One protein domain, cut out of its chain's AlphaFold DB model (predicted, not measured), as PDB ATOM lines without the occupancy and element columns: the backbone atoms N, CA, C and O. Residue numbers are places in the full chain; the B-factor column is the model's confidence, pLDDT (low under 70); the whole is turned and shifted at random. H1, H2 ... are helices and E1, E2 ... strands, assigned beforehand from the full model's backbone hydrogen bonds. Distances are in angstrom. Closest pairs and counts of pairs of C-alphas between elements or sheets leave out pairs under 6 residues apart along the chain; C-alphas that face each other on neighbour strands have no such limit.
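Overview. This is residues 2 to 90 of the 93 residues of an uncharacterized protein of Candidatus Pacearchaeota archaeon CG1_02_39_14 (UniProt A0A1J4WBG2). A twisted sheet of five short strands has two helices over one face: the long H1 runs along E2, and the shorter H3 runs along the edge strand E3. The short H2 and H4 only graze the sheet, and residues 75 to 80, before H4, stick out. The printed part has 89 residues with four named helices and five named strands, in the order H1 H2 E1 E2 H3 E3 E4 H4 E5; the sheet runs E3 E4 E2 E1 E5, antiparallel. The class is mixed, helices and strands; the whole is compact, with a radius of gyration of the C-alphas of 12.6 A and spans of 34 by 28 by 21 A.

Arrangement. Start in H1, residues 3 to 21, which touches H2, residues 23 to 27, with its residues 15 to 19 alone; the closest C-alphas, of Lys 19 and Val 26, are 5.9 A apart. Next come E1, residues 29 to 32, and E2, residues 35 to 38, a hairpin at 149 degrees; N 30 and O 37 are 2.8 A apart. H1 lies over E2 at a height over the sheet of 9.2 A, along the strands at 13 degrees on the local plane; their closest C-alphas are Gln 11 and Ile 36, 6.8 A. H3, residues 46 to 54, is on the same face as H1, over E3, residues 57 to 60, at a height over the sheet of 10.1 A; the closest C-alphas, of Leu 52 and Arg 58, are 7.8 A apart. E4, residues 65 to 68, forms a hairpin with E3, with N 58 and O 67 at 2.8 A, and neighbours E2, with N 38 and O 66 at 2.8 A. E2, H3 and E3 make a split strand-helix-strand unit, two strands running the same way with E4 between them, its crossover right-handed. H4, residues 81 to 84, only grazes the sheet; E5, residues 87 to 89, is antiparallel to E1, with N 31 and O 88 at 2.8 A. In H1 and H3 every O i to N i+4 pair is within hydrogen-bond range; H2 has 0 of 1, but 2 of 2 O i to N i+3 pairs, and H4 is too short for an i+4 pair.

Along the chain. Find C-alpha 3 at (30.476, -19.089, 7.787); from there H1 runs 27.6 A to C-alpha 21. H3 begins at C-alpha 46, (47.935, -15.305, -21.715), and is 12.2 A long. E5 ends at C-alpha 89, (26.538, -9.474, -10.162).

Size, cuts and confidence. The C-alphas farthest apart, of Glu 2 and Arg 43, are 38.1 A apart. The printed part has no cut; the link E4 to H4 is long, with 12 residues. Look for pLDDT under 70 at residues 2 to 8 and 71 to 85.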
ATOM      1  N   GLU A   2      28.588 -17.548  11.500       51.88
ATOM      2  CA  GLU A   2      29.994 -17.232  11.161       51.88
ATOM      3  C   GLU A   2      30.427 -17.561   9.716       51.88
ATOM      4  O   GLU A   2      31.060 -16.721   9.086       51.88
ATOM      5  N   ASN A   3      30.011 -18.696   9.134       55.62
ATOM      6  CA  ASN A   3      30.476 -19.089   7.787       55.62
ATOM      7  C   ASN A   3      30.146 -18.070   6.683       55.62
ATOM      8  O   ASN A   3      30.984 -17.799   5.831       55.62
ATOM      9  N   ALA A   4      28.961 -17.451   6.727       55.94
ATOM     10  CA  ALA A   4      28.525 -16.540   5.670       55.94
ATOM     11  C   ALA A   4      29.362 -15.247   5.602       55.94
ATOM     12  O   ALA A   4      29.478 -14.650   4.534       55.94
ATOM     13  N   LEU A   5      29.946 -14.814   6.726       57.69
ATOM     14  CA  LEU A   5      30.826 -13.642   6.769       57.69
ATOM     15  C   LEU A   5      32.225 -13.977   6.230       57.69
ATOM     16  O   LEU A   5      32.788 -13.187   5.476       57.69
ATOM     17  N   GLU A   6      32.759 -15.160   6.552       61.59
ATOM     18  CA  GLU A   6      34.040 -15.634   6.007       61.59
ATOM     19  C   GLU A   6      33.962 -15.927   4.501       61.59
ATOM     20  O   GLU A   6      34.883 -15.591   3.754       61.59
ATOM     21  N   GLU A   7      32.852 -16.512   4.040       65.38
ATOM     22  CA  GLU A   7      32.587 -16.754   2.617       65.38
ATOM     23  C   GLU A   7      32.572 -15.432   1.831       65.38
ATOM     24  O   GLU A   7      33.210 -15.334   0.780       65.38
ATOM     25  N   ASN A   8      31.940 -14.391   2.384       68.75
ATOM     26  CA  ASN A   8      31.887 -13.064   1.772       68.75
ATOM     27  C   ASN A   8      33.273 -12.385   1.732       68.75
ATOM     28  O   ASN A   8      33.656 -11.815   0.714       68.75
ATOM     29  N   ALA A   9      34.081 -12.518   2.790       75.06
ATOM     30  CA  ALA A   9      35.428 -11.941   2.835       75.06
ATOM     31  C   ALA A   9      36.352 -12.498   1.735       75.06
ATOM     32  O   ALA A   9      37.090 -11.747   1.100       75.06
ATOM     33  N   ARG A  10      36.287 -13.808   1.458       76.81
ATOM     34  CA  ARG A  10      37.074 -14.430   0.378       76.81
ATOM     35  C   ARG A  10      36.601 -14.015  -1.006       76.81
ATOM     36  O   ARG A  10      37.419 -13.851  -1.908       76.81
ATOM     37  N   GLN A  11      35.291 -13.859  -1.178       79.75
ATOM     38  CA  GLN A  11      34.739 -13.357  -2.429       79.75
ATOM     39  C   GLN A  11      35.212 -11.924  -2.691       79.75
ATOM     40  O   GLN A  11      35.674 -11.633  -3.791       79.75
ATOM     41  N   LEU A  12      35.169 -11.066  -1.669       81.31
ATOM     42  CA  LEU A  12      35.671  -9.696  -1.743       81.31
ATOM     43  C   LEU A  12      37.157  -9.652  -2.104       81.31
ATOM     44  O   LEU A  12      37.500  -8.980  -3.065       81.31
ATOM     45  N   GLU A  13      38.011 -10.439  -1.443       85.50
ATOM     46  CA  GLU A  13      39.455 -10.495  -1.734       85.50
ATOM     47  C   GLU A  13      39.741 -10.846  -3.206       85.50
ATOM     48  O   GLU A  13      40.542 -10.193  -3.877       85.50
ATOM     49  N   VAL A  14      39.041 -11.849  -3.745       85.25
ATOM     50  CA  VAL A  14      39.176 -12.241  -5.154       85.25
ATOM     51  C   VAL A  14      38.664 -11.142  -6.087       85.25
ATOM     52  O   VAL A  14      39.306 -10.855  -7.097       85.25
ATOM     53  N   VAL A  15      37.523 -10.522  -5.774       84.94
ATOM     54  CA  VAL A  15      36.960  -9.429  -6.581       84.94
ATOM     55  C   VAL A  15      37.862  -8.202  -6.551       84.94
ATOM     56  O   VAL A  15      38.072  -7.601  -7.598       84.94
ATOM     57  N   GLU A  16      38.432  -7.847  -5.403       87.88
ATOM     58  CA  GLU A  16      39.378  -6.739  -5.259       87.88
ATOM     59  C   GLU A  16      40.666  -6.998  -6.037       87.88
ATOM     60  O   GLU A  16      41.136  -6.105  -6.740       87.88
ATOM     61  N   ALA A  17      41.199  -8.223  -6.000       88.31
ATOM     62  CA  ALA A  17      42.351  -8.592  -6.816       88.31
ATOM     63  C   ALA A  17      42.045  -8.452  -8.317       88.31
ATOM     64  O   ALA A  17      42.829  -7.860  -9.059       88.31
ATOM     65  N   VAL A  18      40.880  -8.938  -8.761       86.69
ATOM     66  CA  VAL A  18      40.423  -8.761 -10.148       86.69
ATOM     67  C   VAL A  18      40.217  -7.280 -10.475       86.69
ATOM     68  O   VAL A  18      40.633  -6.852 -11.544       86.69
ATOM     69  N   LYS A  19      39.652  -6.479  -9.561       87.75
ATOM     70  CA  LYS A  19      39.440  -5.032  -9.730       87.75
ATOM     71  C   LYS A  19      40.756  -4.276  -9.883       87.75
ATOM     72  O   LYS A  19      40.844  -3.395 -10.733       87.75
ATOM     73  N   GLY A  20      41.758  -4.617  -9.072       86.31
ATOM     74  CA  GLY A  20      43.089  -4.015  -9.115       86.31
ATOM     75  C   GLY A  20      43.858  -4.360 -10.388       86.31
ATOM     76  O   GLY A  20      44.641  -3.543 -10.863       86.31
ATOM     77  N   TYR A  21      43.606  -5.540 -10.956       87.50
ATOM     78  CA  TYR A  21      44.172  -5.941 -12.238       87.50
ATOM     79  C   TYR A  21      43.427  -5.292 -13.417       87.50
ATOM     80  O   TYR A  21      44.028  -4.589 -14.227       87.50
ATOM     81  N   ASN A  22      42.109  -5.493 -13.505       84.00
ATOM     82  CA  ASN A  22      41.259  -4.869 -14.509       84.00
ATOM     83  C   ASN A  22      39.820  -4.679 -13.979       84.00
ATOM     84  O   ASN A  22      39.070  -5.652 -13.849       84.00
ATOM     85  N   PRO A  23      39.365  -3.439 -13.730       83.19
ATOM     86  CA  PRO A  23      38.026  -3.188 -13.194       83.19
ATOM     87  C   PRO A  23      36.906  -3.616 -14.151       83.19
ATOM     88  O   PRO A  23      35.799  -3.926 -13.714       83.19
ATOM     89  N   GLU A  24      37.175  -3.697 -15.456       83.00
ATOM     90  CA  GLU A  24      36.195  -4.172 -16.437       83.00
ATOM     91  C   GLU A  24      35.854  -5.653 -16.239       83.00
ATOM     92  O   GLU A  24      34.732  -6.076 -16.517       83.00
ATOM     93  N   PHE A  25      36.786  -6.440 -15.698       83.31
ATOM     94  CA  PHE A  25      36.560  -7.860 -15.445       83.31
ATOM     95  C   PHE A  25      35.562  -8.088 -14.322       83.31
ATOM     96  O   PHE A  25      34.800  -9.048 -14.376       83.31
ATOM     97  N   VAL A  26      35.505  -7.177 -13.350       85.12
ATOM     98  CA  VAL A  26      34.534  -7.230 -12.251       85.12
ATOM     99  C   VAL A  26      33.102  -7.185 -12.782       85.12
ATOM    100  O   VAL A  26      32.243  -7.894 -12.268       85.12
ATOM    101  N   LYS A  27      32.852  -6.438 -13.867       83.19
ATOM    102  CA  LYS A  27      31.533  -6.381 -14.525       83.19
ATOM    103  C   LYS A  27      31.128  -7.730 -15.130       83.19
ATOM    104  O   LYS A  27      29.946  -8.054 -15.190       83.19
ATOM    105  N   SER A  28      32.117  -8.511 -15.561       86.25
ATOM    106  CA  SER A  28      31.968  -9.878 -16.068       86.25
ATOM    107  C   SER A  28      31.932 -10.939 -14.961       86.25
ATOM    108  O   SER A  28      31.667 -12.109 -15.252       86.25
ATOM    109  N   CYS A  29      32.197 -10.558 -13.710       87.38
ATOM    110  CA  CYS A  29      32.180 -11.438 -12.550       87.38
ATOM    111  C   CYS A  29      30.824 -11.397 -11.835       87.38
ATOM    112  O   CYS A  29      30.194 -10.350 -11.670       87.38
ATOM    113  N   TYR A  30      30.405 -12.544 -11.316       86.69
ATOM    114  CA  TYR A  30      29.203 -12.686 -10.507       86.69
ATOM    115  C   TYR A  30      29.380 -13.765  -9.437       86.69
ATOM    116  O   TYR A  30      29.975 -14.821  -9.667       86.69
ATOM    117  N   ALA A  31      28.866 -13.503  -8.240       84.62
ATOM    118  CA  ALA A  31      28.789 -14.475  -7.164       84.62
ATOM    119  C   ALA A  31      27.611 -15.424  -7.391       84.62
ATOM    120  O   ALA A  31      26.499 -15.003  -7.698       84.62
ATOM    121  N   VAL A  32      27.845 -16.717  -7.194       81.62
ATOM    122  CA  VAL A  32      26.821 -17.763  -7.201       81.62
ATOM    123  C   VAL A  32      26.906 -18.497  -5.869       81.62
ATOM    124  O   VAL A  32      27.701 -19.428  -5.712       81.62
ATOM    125  N   GLY A  33      26.117 -18.055  -4.888       78.88
ATOM    126  CA  GLY A  33      26.247 -18.523  -3.505       78.88
ATOM    127  C   GLY A  33      27.641 -18.211  -2.952       78.88
ATOM    128  O   GLY A  33      27.997 -17.048  -2.815       78.88
ATOM    129  N   ALA A  34      28.438 -19.249  -2.692       74.56
ATOM    130  CA  ALA A  34      29.791 -19.143  -2.136       74.56
ATOM    131  C   ALA A  34      30.918 -19.177  -3.195       74.56
ATOM    132  O   ALA A  34      32.097 -19.308  -2.870       74.56
ATOM    133  N   TRP A  35      30.569 -19.114  -4.482       82.94
ATOM    134  CA  TRP A  35      31.526 -19.171  -5.591       82.94
ATOM    135  C   TRP A  35      31.520 -17.885  -6.401       82.94
ATOM    136  O   TRP A  35      30.498 -17.212  -6.471       82.94
ATOM    137  N   ILE A  36      32.630 -17.592  -7.075       86.75
ATOM    138  CA  ILE A  36      32.708 -16.520  -8.071       86.75
ATOM    139  C   ILE A  36      32.806 -17.142  -9.447       86.75
ATOM    140  O   ILE A  36      33.587 -18.063  -9.681       86.75
ATOM    141  N   TRP A  37      31.990 -16.653 -10.359       87.25
ATOM    142  CA  TRP A  37      32.007 -17.028 -11.755       87.25
ATOM    143  C   TRP A  37      32.357 -15.793 -12.572       87.25
ATOM    144  O   TRP A  37      31.943 -14.693 -12.223       87.25
ATOM    145  N   ALA A  38      33.138 -15.967 -13.630       87.38
ATOM    146  CA  ALA A  38      33.503 -14.882 -14.526       87.38
ATOM    147  C   ALA A  38      33.302 -15.307 -15.981       87.38
ATOM    148  O   ALA A  38      33.828 -16.333 -16.433       87.38
ATOM    149  N   GLU A  39      32.517 -14.513 -16.704       86.75
ATOM    150  CA  GLU A  39      32.201 -14.709 -18.115       86.75
ATOM    151  C   GLU A  39      32.800 -13.584 -18.945       86.75
ATOM    152  O   GLU A  39      32.291 -12.464 -18.998       86.75
ATOM    153  N   PHE A  40      33.891 -13.908 -19.629       83.12
ATOM    154  CA  PHE A  40      34.540 -12.992 -20.551       83.12
ATOM    155  C   PHE A  40      34.024 -13.262 -21.960       83.12
ATOM    156  O   PHE A  40      34.200 -14.352 -22.505       83.12
ATOM    157  N   THR A  41      33.367 -12.264 -22.548       76.00
ATOM    158  CA  THR A  41      32.939 -12.287 -23.956       76.00
ATOM    159  C   THR A  41      34.134 -12.172 -24.901       76.00
ATOM    160  O   THR A  41      34.117 -12.716 -26.004       76.00
ATOM    161  N   GLN A  42      35.187 -11.495 -24.445       79.62
ATOM    162  CA  GLN A  42      36.451 -11.343 -25.148       79.62
ATOM    163  C   GLN A  42      37.443 -12.457 -24.813       79.62
ATOM    164  O   GLN A  42      37.415 -13.065 -23.739       79.62
ATOM    165  N   ARG A  43      38.357 -12.719 -25.749       78.69
ATOM    166  CA  ARG A  43      39.441 -13.674 -25.544       78.69
ATOM    167  C   ARG A  43      40.462 -13.069 -24.584       78.69
ATOM    168  O   ARG A  43      41.130 -12.103 -24.927       78.69
ATOM    169  N   LEU A  44      40.580 -13.672 -23.407       82.50
ATOM    170  CA  LEU A  44      41.610 -13.339 -22.428       82.50
ATOM    171  C   LEU A  44      43.017 -13.564 -23.005       82.50
ATOM    172  O   LEU A  44      43.261 -14.589 -23.656       82.50
ATOM    173  N   SER A  45      43.930 -12.632 -22.737       86.38
ATOM    174  CA  SER A  45      45.358 -12.773 -23.041       86.38
ATOM    175  C   SER A  45      46.014 -13.826 -22.144       86.38
ATOM    176  O   SER A  45      45.466 -14.212 -21.112       86.38
ATOM    177  N   THR A  46      47.201 -14.307 -22.515       88.06
ATOM    178  CA  THR A  46      47.935 -15.305 -21.715       88.06
ATOM    179  C   THR A  46      48.169 -14.828 -20.279       88.06
ATOM    180  O   THR A  46      47.917 -15.588 -19.350       88.06
ATOM    181  N   GLU A  47      48.535 -13.559 -20.098       89.00
ATOM    182  CA  GLU A  47      48.771 -12.947 -18.783       89.00
ATOM    183  C   GLU A  47      47.511 -12.956 -17.902       89.00
ATOM    184  O   GLU A  47      47.567 -13.367 -16.748       89.00
ATOM    185  N   GLU A  48      46.353 -12.609 -18.468       87.50
ATOM    186  CA  GLU A  48      45.044 -12.661 -17.798       87.50
ATOM    187  C   GLU A  48      44.695 -14.079 -17.338       87.50
ATOM    188  O   GLU A  48      44.191 -14.312 -16.240       87.50
ATOM    189  N   LEU A  49      44.954 -15.059 -18.210       86.88
ATOM    190  CA  LEU A  49      44.690 -16.466 -17.932       86.88
ATOM    191  C   LEU A  49      45.571 -16.965 -16.790       86.88
ATOM    192  O   LEU A  49      45.099 -17.722 -15.941       86.88
ATOM    193  N   GLU A  50      46.846 -16.582 -16.784       88.94
ATOM    194  CA  GLU A  50      47.782 -16.917 -15.712       88.94
ATOM    195  C   GLU A  50      47.407 -16.221 -14.405       88.94
ATOM    196  O   GLU A  50      47.382 -16.879 -13.365       88.94
ATOM    197  N   PHE A  51      47.002 -14.951 -14.464       88.81
ATOM    198  CA  PHE A  51      46.502 -14.199 -13.319       88.81
ATOM    199  C   PHE A  51      45.271 -14.869 -12.687       88.81
ATOM    200  O   PHE A  51      45.269 -15.192 -11.498       88.81
ATOM    201  N   LEU A  52      44.250 -15.188 -13.490       87.31
ATOM    202  CA  LEU A  52      43.043 -15.880 -13.027       87.31
ATOM    203  C   LEU A  52      43.362 -17.260 -12.439       87.31
ATOM    204  O   LEU A  52      42.842 -17.620 -11.380       87.31
ATOM    205  N   LYS A  53      44.236 -18.036 -13.091       86.56
ATOM    206  CA  LYS A  53      44.696 -19.328 -12.557       86.56
ATOM    207  C   LYS A  53      45.431 -19.163 -11.227       86.56
ATOM    208  O   LYS A  53      45.207 -19.974 -10.330       86.56
ATOM    209  N   GLY A  54      46.259 -18.128 -11.091       86.56
ATOM    210  CA  GLY A  54      46.970 -17.785  -9.857       86.56
ATOM    211  C   GLY A  54      46.021 -17.451  -8.706       86.56
ATOM    212  O   GLY A  54      46.237 -17.902  -7.585       86.56
ATOM    213  N   LEU A  55      44.907 -16.773  -8.999       84.50
ATOM    214  CA  LEU A  55      43.820 -16.518  -8.045       84.50
ATOM    215  C   LEU A  55      42.984 -17.765  -7.699       84.50
ATOM    216  O   LEU A  55      42.114 -17.711  -6.831       84.50
ATOM    217  N   GLY A  56      43.206 -18.893  -8.379       85.44
ATOM    218  CA  GLY A  56      42.459 -20.132  -8.169       85.44
ATOM    219  C   GLY A  56      41.197 -20.268  -9.021       85.44
ATOM    220  O   GLY A  56      40.404 -21.191  -8.794       85.44
ATOM    221  N   PHE A  57      40.998 -19.410 -10.029       86.75
ATOM    222  CA  PHE A  57      39.955 -19.644 -11.023       86.75
ATOM    223  C   PHE A  57      40.294 -20.863 -11.883       86.75
ATOM    224  O   PHE A  57      41.421 -21.068 -12.339       86.75
ATOM    225  N   ARG A  58      39.268 -21.655 -12.179       86.62
ATOM    226  CA  ARG A  58      39.329 -22.755 -13.135       86.62
ATOM    227  C   ARG A  58      38.402 -22.516 -14.304       86.62
ATOM    228  O   ARG A  58      37.231 -22.190 -14.129       86.62
ATOM    229  N   TRP A  59      38.929 -22.745 -15.499       86.81
ATOM    230  CA  TRP A  59      38.144 -22.735 -16.720       86.81
ATOM    231  C   TRP A  59      37.235 -23.958 -16.795       86.81
ATOM    232  O   TRP A  59      37.691 -25.096 -16.657       86.81
ATOM    233  N   ASN A  60      35.955 -23.725 -17.063       84.06
ATOM    234  CA  ASN A  60      34.987 -24.769 -17.347       84.06
ATOM    235  C   ASN A  60      34.644 -24.754 -18.847       84.06
ATOM    236  O   ASN A  60      33.849 -23.914 -19.273       84.06
ATOM    237  N   PRO A  61      35.181 -25.685 -19.660       80.56
ATOM    238  CA  PRO A  61      34.961 -25.683 -21.107       80.56
ATOM    239  C   PRO A  61      33.510 -25.992 -21.500       80.56
ATOM    240  O   PRO A  61      33.078 -25.586 -22.574       80.56
ATOM    241  N   VAL A  62      32.746 -26.667 -20.632       80.06
ATOM    242  CA  VAL A  62      31.336 -27.013 -20.886       80.06
ATOM    243  C   VAL A  62      30.458 -25.769 -20.827       80.06
ATOM    244  O   VAL A  62      29.564 -25.592 -21.648       80.06
ATOM    245  N   ARG A  63      30.717 -24.898 -19.848       76.69
ATOM    246  CA  ARG A  63      29.940 -23.671 -19.633       76.69
ATOM    247  C   ARG A  63      30.590 -22.439 -20.254       76.69
ATOM    248  O   ARG A  63      29.936 -21.415 -20.343       76.69
ATOM    249  N   LYS A  64      31.844 -22.559 -20.700       84.19
ATOM    250  CA  LYS A  64      32.690 -21.458 -21.174       84.19
ATOM    251  C   LYS A  64      32.805 -20.326 -20.146       84.19
ATOM    252  O   LYS A  64      32.797 -19.153 -20.501       84.19
ATOM    253  N   VAL A  65      32.928 -20.700 -18.875       86.06
ATOM    254  CA  VAL A  65      33.007 -19.762 -17.747       86.06
ATOM    255  C   VAL A  65      34.208 -20.082 -16.869       86.06
ATOM    256  O   VAL A  65      34.597 -21.247 -16.727       86.06
ATOM    257  N   TRP A  66      34.770 -19.061 -16.240       89.25
ATOM    258  CA  TRP A  66      35.756 -19.221 -15.179       89.25
ATOM    259  C   TRP A  66      35.046 -19.350 -13.842       89.25
ATOM    260  O   TRP A  66      34.072 -18.652 -13.594       89.25
ATOM    261  N   GLN A  67      35.507 -20.257 -12.986       87.56
ATOM    262  CA  GLN A  67      34.900 -20.536 -11.687       87.56
ATOM    263  C   GLN A  67      35.975 -20.525 -10.607       87.56
ATOM    264  O   GLN A  67      36.943 -21.277 -10.702       87.56
ATOM    265  N   ASN A  68      35.791 -19.722  -9.566       85.62
ATOM    266  CA  ASN A  68      36.626 -19.707  -8.375       85.62
ATOM    267  C   ASN A  68      35.812 -20.180  -7.172       85.62
ATOM    268  O   ASN A  68      34.769 -19.613  -6.836       85.62
ATOM    269  N   ALA A  69      36.306 -21.231  -6.521       76.56
ATOM    270  CA  ALA A  69      35.662 -21.785  -5.341       76.56
ATOM    271  C   ALA A  69      35.915 -20.965  -4.061       76.56
ATOM    272  O   ALA A  69      35.379 -21.330  -3.022       76.56
ATOM    273  N   CYS A  70      36.749 -19.916  -4.113       74.94
ATOM    274  CA  CYS A  70      37.101 -19.027  -2.997       74.94
ATOM    275  C   CYS A  70      37.512 -19.777  -1.713       74.94
ATOM    276  O   CYS A  70      37.231 -19.344  -0.602       74.94
ATOM    277  N   GLY A  71      38.148 -20.946  -1.859       65.62
ATOM    278  CA  GLY A  71      38.557 -21.799  -0.735       65.62
ATOM    279  C   GLY A  71      37.440 -22.640  -0.099       65.62
ATOM    280  O   GLY A  71      37.716 -23.440   0.796       65.62
ATOM    281  N   VAL A  72      36.198 -22.542  -0.580       64.19
ATOM    282  CA  VAL A  72      35.056 -23.284  -0.039       64.19
ATOM    283  C   VAL A  72      35.130 -24.748  -0.486       64.19
ATOM    284  O   VAL A  72      34.939 -25.091  -1.658       64.19
ATOM    285  N   LYS A  73      35.406 -25.654   0.462       55.47
ATOM    286  CA  LYS A  73      35.412 -27.112   0.243       55.47
ATOM    287  C   LYS A  73      33.986 -27.640   0.094       55.47
ATOM    288  O   LYS A  73      33.420 -28.233   1.007       55.47
ATOM    289  N   THR A  74      33.389 -27.459  -1.073       56.28
ATOM    290  CA  THR A  74      32.054 -27.999  -1.350       56.28
ATOM    291  C   THR A  74      32.138 -29.427  -1.886       56.28
ATOM    292  O   THR A  74      32.941 -29.706  -2.782       56.28
ATOM    293  N   ARG A  75      31.271 -30.334  -1.415       52.41
ATOM    294  CA  ARG A  75      31.079 -31.627  -2.093       52.41
ATOM    295  C   ARG A  75      30.574 -31.379  -3.518       52.41
ATOM    296  O   ARG A  75      29.783 -30.461  -3.732       52.41
ATOM    297  N   ARG A  76      31.031 -32.191  -4.484       49.84
ATOM    298  CA  ARG A  76      30.604 -32.097  -5.893       49.84
ATOM    299  C   ARG A  76      29.078 -32.051  -5.950       49.84
ATOM    300  O   ARG A  76      28.419 -33.038  -5.638       49.84
ATOM    301  N   SER A  77      28.527 -30.895  -6.305       51.50
ATOM    302  CA  SER A  77      27.088 -30.753  -6.501       51.50
ATOM    303  C   SER A  77      26.740 -31.344  -7.862       51.50
ATOM    304  O   SER A  77      27.257 -30.895  -8.880       51.50
ATOM    305  N   ASN A  78      25.883 -32.366  -7.876       49.19
ATOM    306  CA  ASN A  78      25.440 -33.075  -9.085       49.19
ATOM    307  C   ASN A  78      24.401 -32.281  -9.912       49.19
ATOM    308  O   ASN A  78      23.785 -32.834 -10.814       49.19
ATOM    309  N   GLY A  79      24.168 -31.005  -9.581       55.12
ATOM    310  CA  GLY A  79      23.162 -30.139 -10.200       55.12
ATOM    311  C   GLY A  79      23.683 -28.721 -10.413       55.12
ATOM    312  O   GLY A  79      24.708 -28.339  -9.849       55.12
ATOM    313  N   GLU A  80      22.986 -27.951 -11.247       55.25
ATOM    314  CA  GLU A  80      23.360 -26.584 -11.603       55.25
ATOM    315  C   GLU A  80      23.231 -25.624 -10.420       55.25
ATOM    316  O   GLU A  80      22.116 -25.261 -10.043       55.25
ATOM    317  N   PRO A  81      24.348 -25.146  -9.845       62.88
ATOM    318  CA  PRO A  81      24.284 -24.293  -8.668       62.88
ATOM    319  C   PRO A  81      23.612 -22.947  -8.944       62.88
ATOM    320  O   PRO A  81      22.991 -22.397  -8.048       62.88
ATOM    321  N   ARG A  82      23.651 -22.461 -10.190       60.56
ATOM    322  CA  ARG A  82      22.951 -21.241 -10.633       60.56
ATOM    323  C   ARG A  82      21.427 -21.324 -10.501       60.56
ATOM    324  O   ARG A  82      20.779 -20.299 -10.384       60.56
ATOM    325  N   LEU A  83      20.857 -22.532 -10.554       57.28
ATOM    326  CA  LEU A  83      19.417 -22.751 -10.368       57.28
ATOM    327  C   LEU A  83      19.046 -22.887  -8.885       57.28
ATOM    328  O   LEU A  83      17.875 -22.811  -8.532       57.28
ATOM    329  N   LYS A  84      20.043 -23.123  -8.024       59.84
ATOM    330  CA  LYS A  84      19.865 -23.355  -6.588       59.84
ATOM    331  C   LYS A  84      20.225 -22.135  -5.740       59.84
ATOM    332  O   LYS A  84      19.644 -21.947  -4.676       59.84
ATOM    333  N   TYR A  85      21.183 -21.333  -6.191       67.25
ATOM    334  CA  TYR A  85      21.708 -20.173  -5.483       67.25
ATOM    335  C   TYR A  85      21.477 -18.908  -6.302       67.25
ATOM    336  O   TYR A  85      21.525 -18.939  -7.530       67.25
ATOM    337  N   GLN A  86      21.244 -17.795  -5.607       70.56
ATOM    338  CA  GLN A  86      21.106 -16.488  -6.242       70.56
ATOM    339  C   GLN A  86      22.415 -16.096  -6.933       70.56
ATOM    340  O   GLN A  86      23.505 -16.334  -6.404       70.56
ATOM    341  N   VAL A  87      22.277 -15.514  -8.123       78.88
ATOM    342  CA  VAL A  87      23.379 -14.927  -8.881       78.88
ATOM    343  C   VAL A  87      23.413 -13.441  -8.554       78.88
ATOM    344  O   VAL A  87      22.448 -12.731  -8.831       78.88
ATOM    345  N   ILE A  88      24.501 -12.990  -7.942       80.75
ATOM    346  CA  ILE A  88      24.715 -11.595  -7.565       80.75
ATOM    347  C   ILE A  88      25.844 -11.061  -8.438       80.75
ATOM    348  O   ILE A  88      26.987 -11.493  -8.318       80.75
ATOM    349  N   SER A  89      25.527 -10.144  -9.342       80.38
ATOM    350  CA  SER A  89      26.538  -9.474 -10.162       80.38
ATOM    351  C   SER A  89      27.312  -8.464  -9.318       80.38
ATOM    352  O   SER A  89      26.711  -7.737  -8.533       80.38
ATOM    353  N   PHE A  90      28.628  -8.372  -9.516       74.00
ATOM    354  CA  PHE A  90      29.463  -7.365  -8.846       74.00
ATOM    355  C   PHE A  90      29.481  -6.011  -9.578       74.00
ATOM    356  O   PHE A  90      30.272  -5.137  -9.232       74.00
TER     357      PHE A  90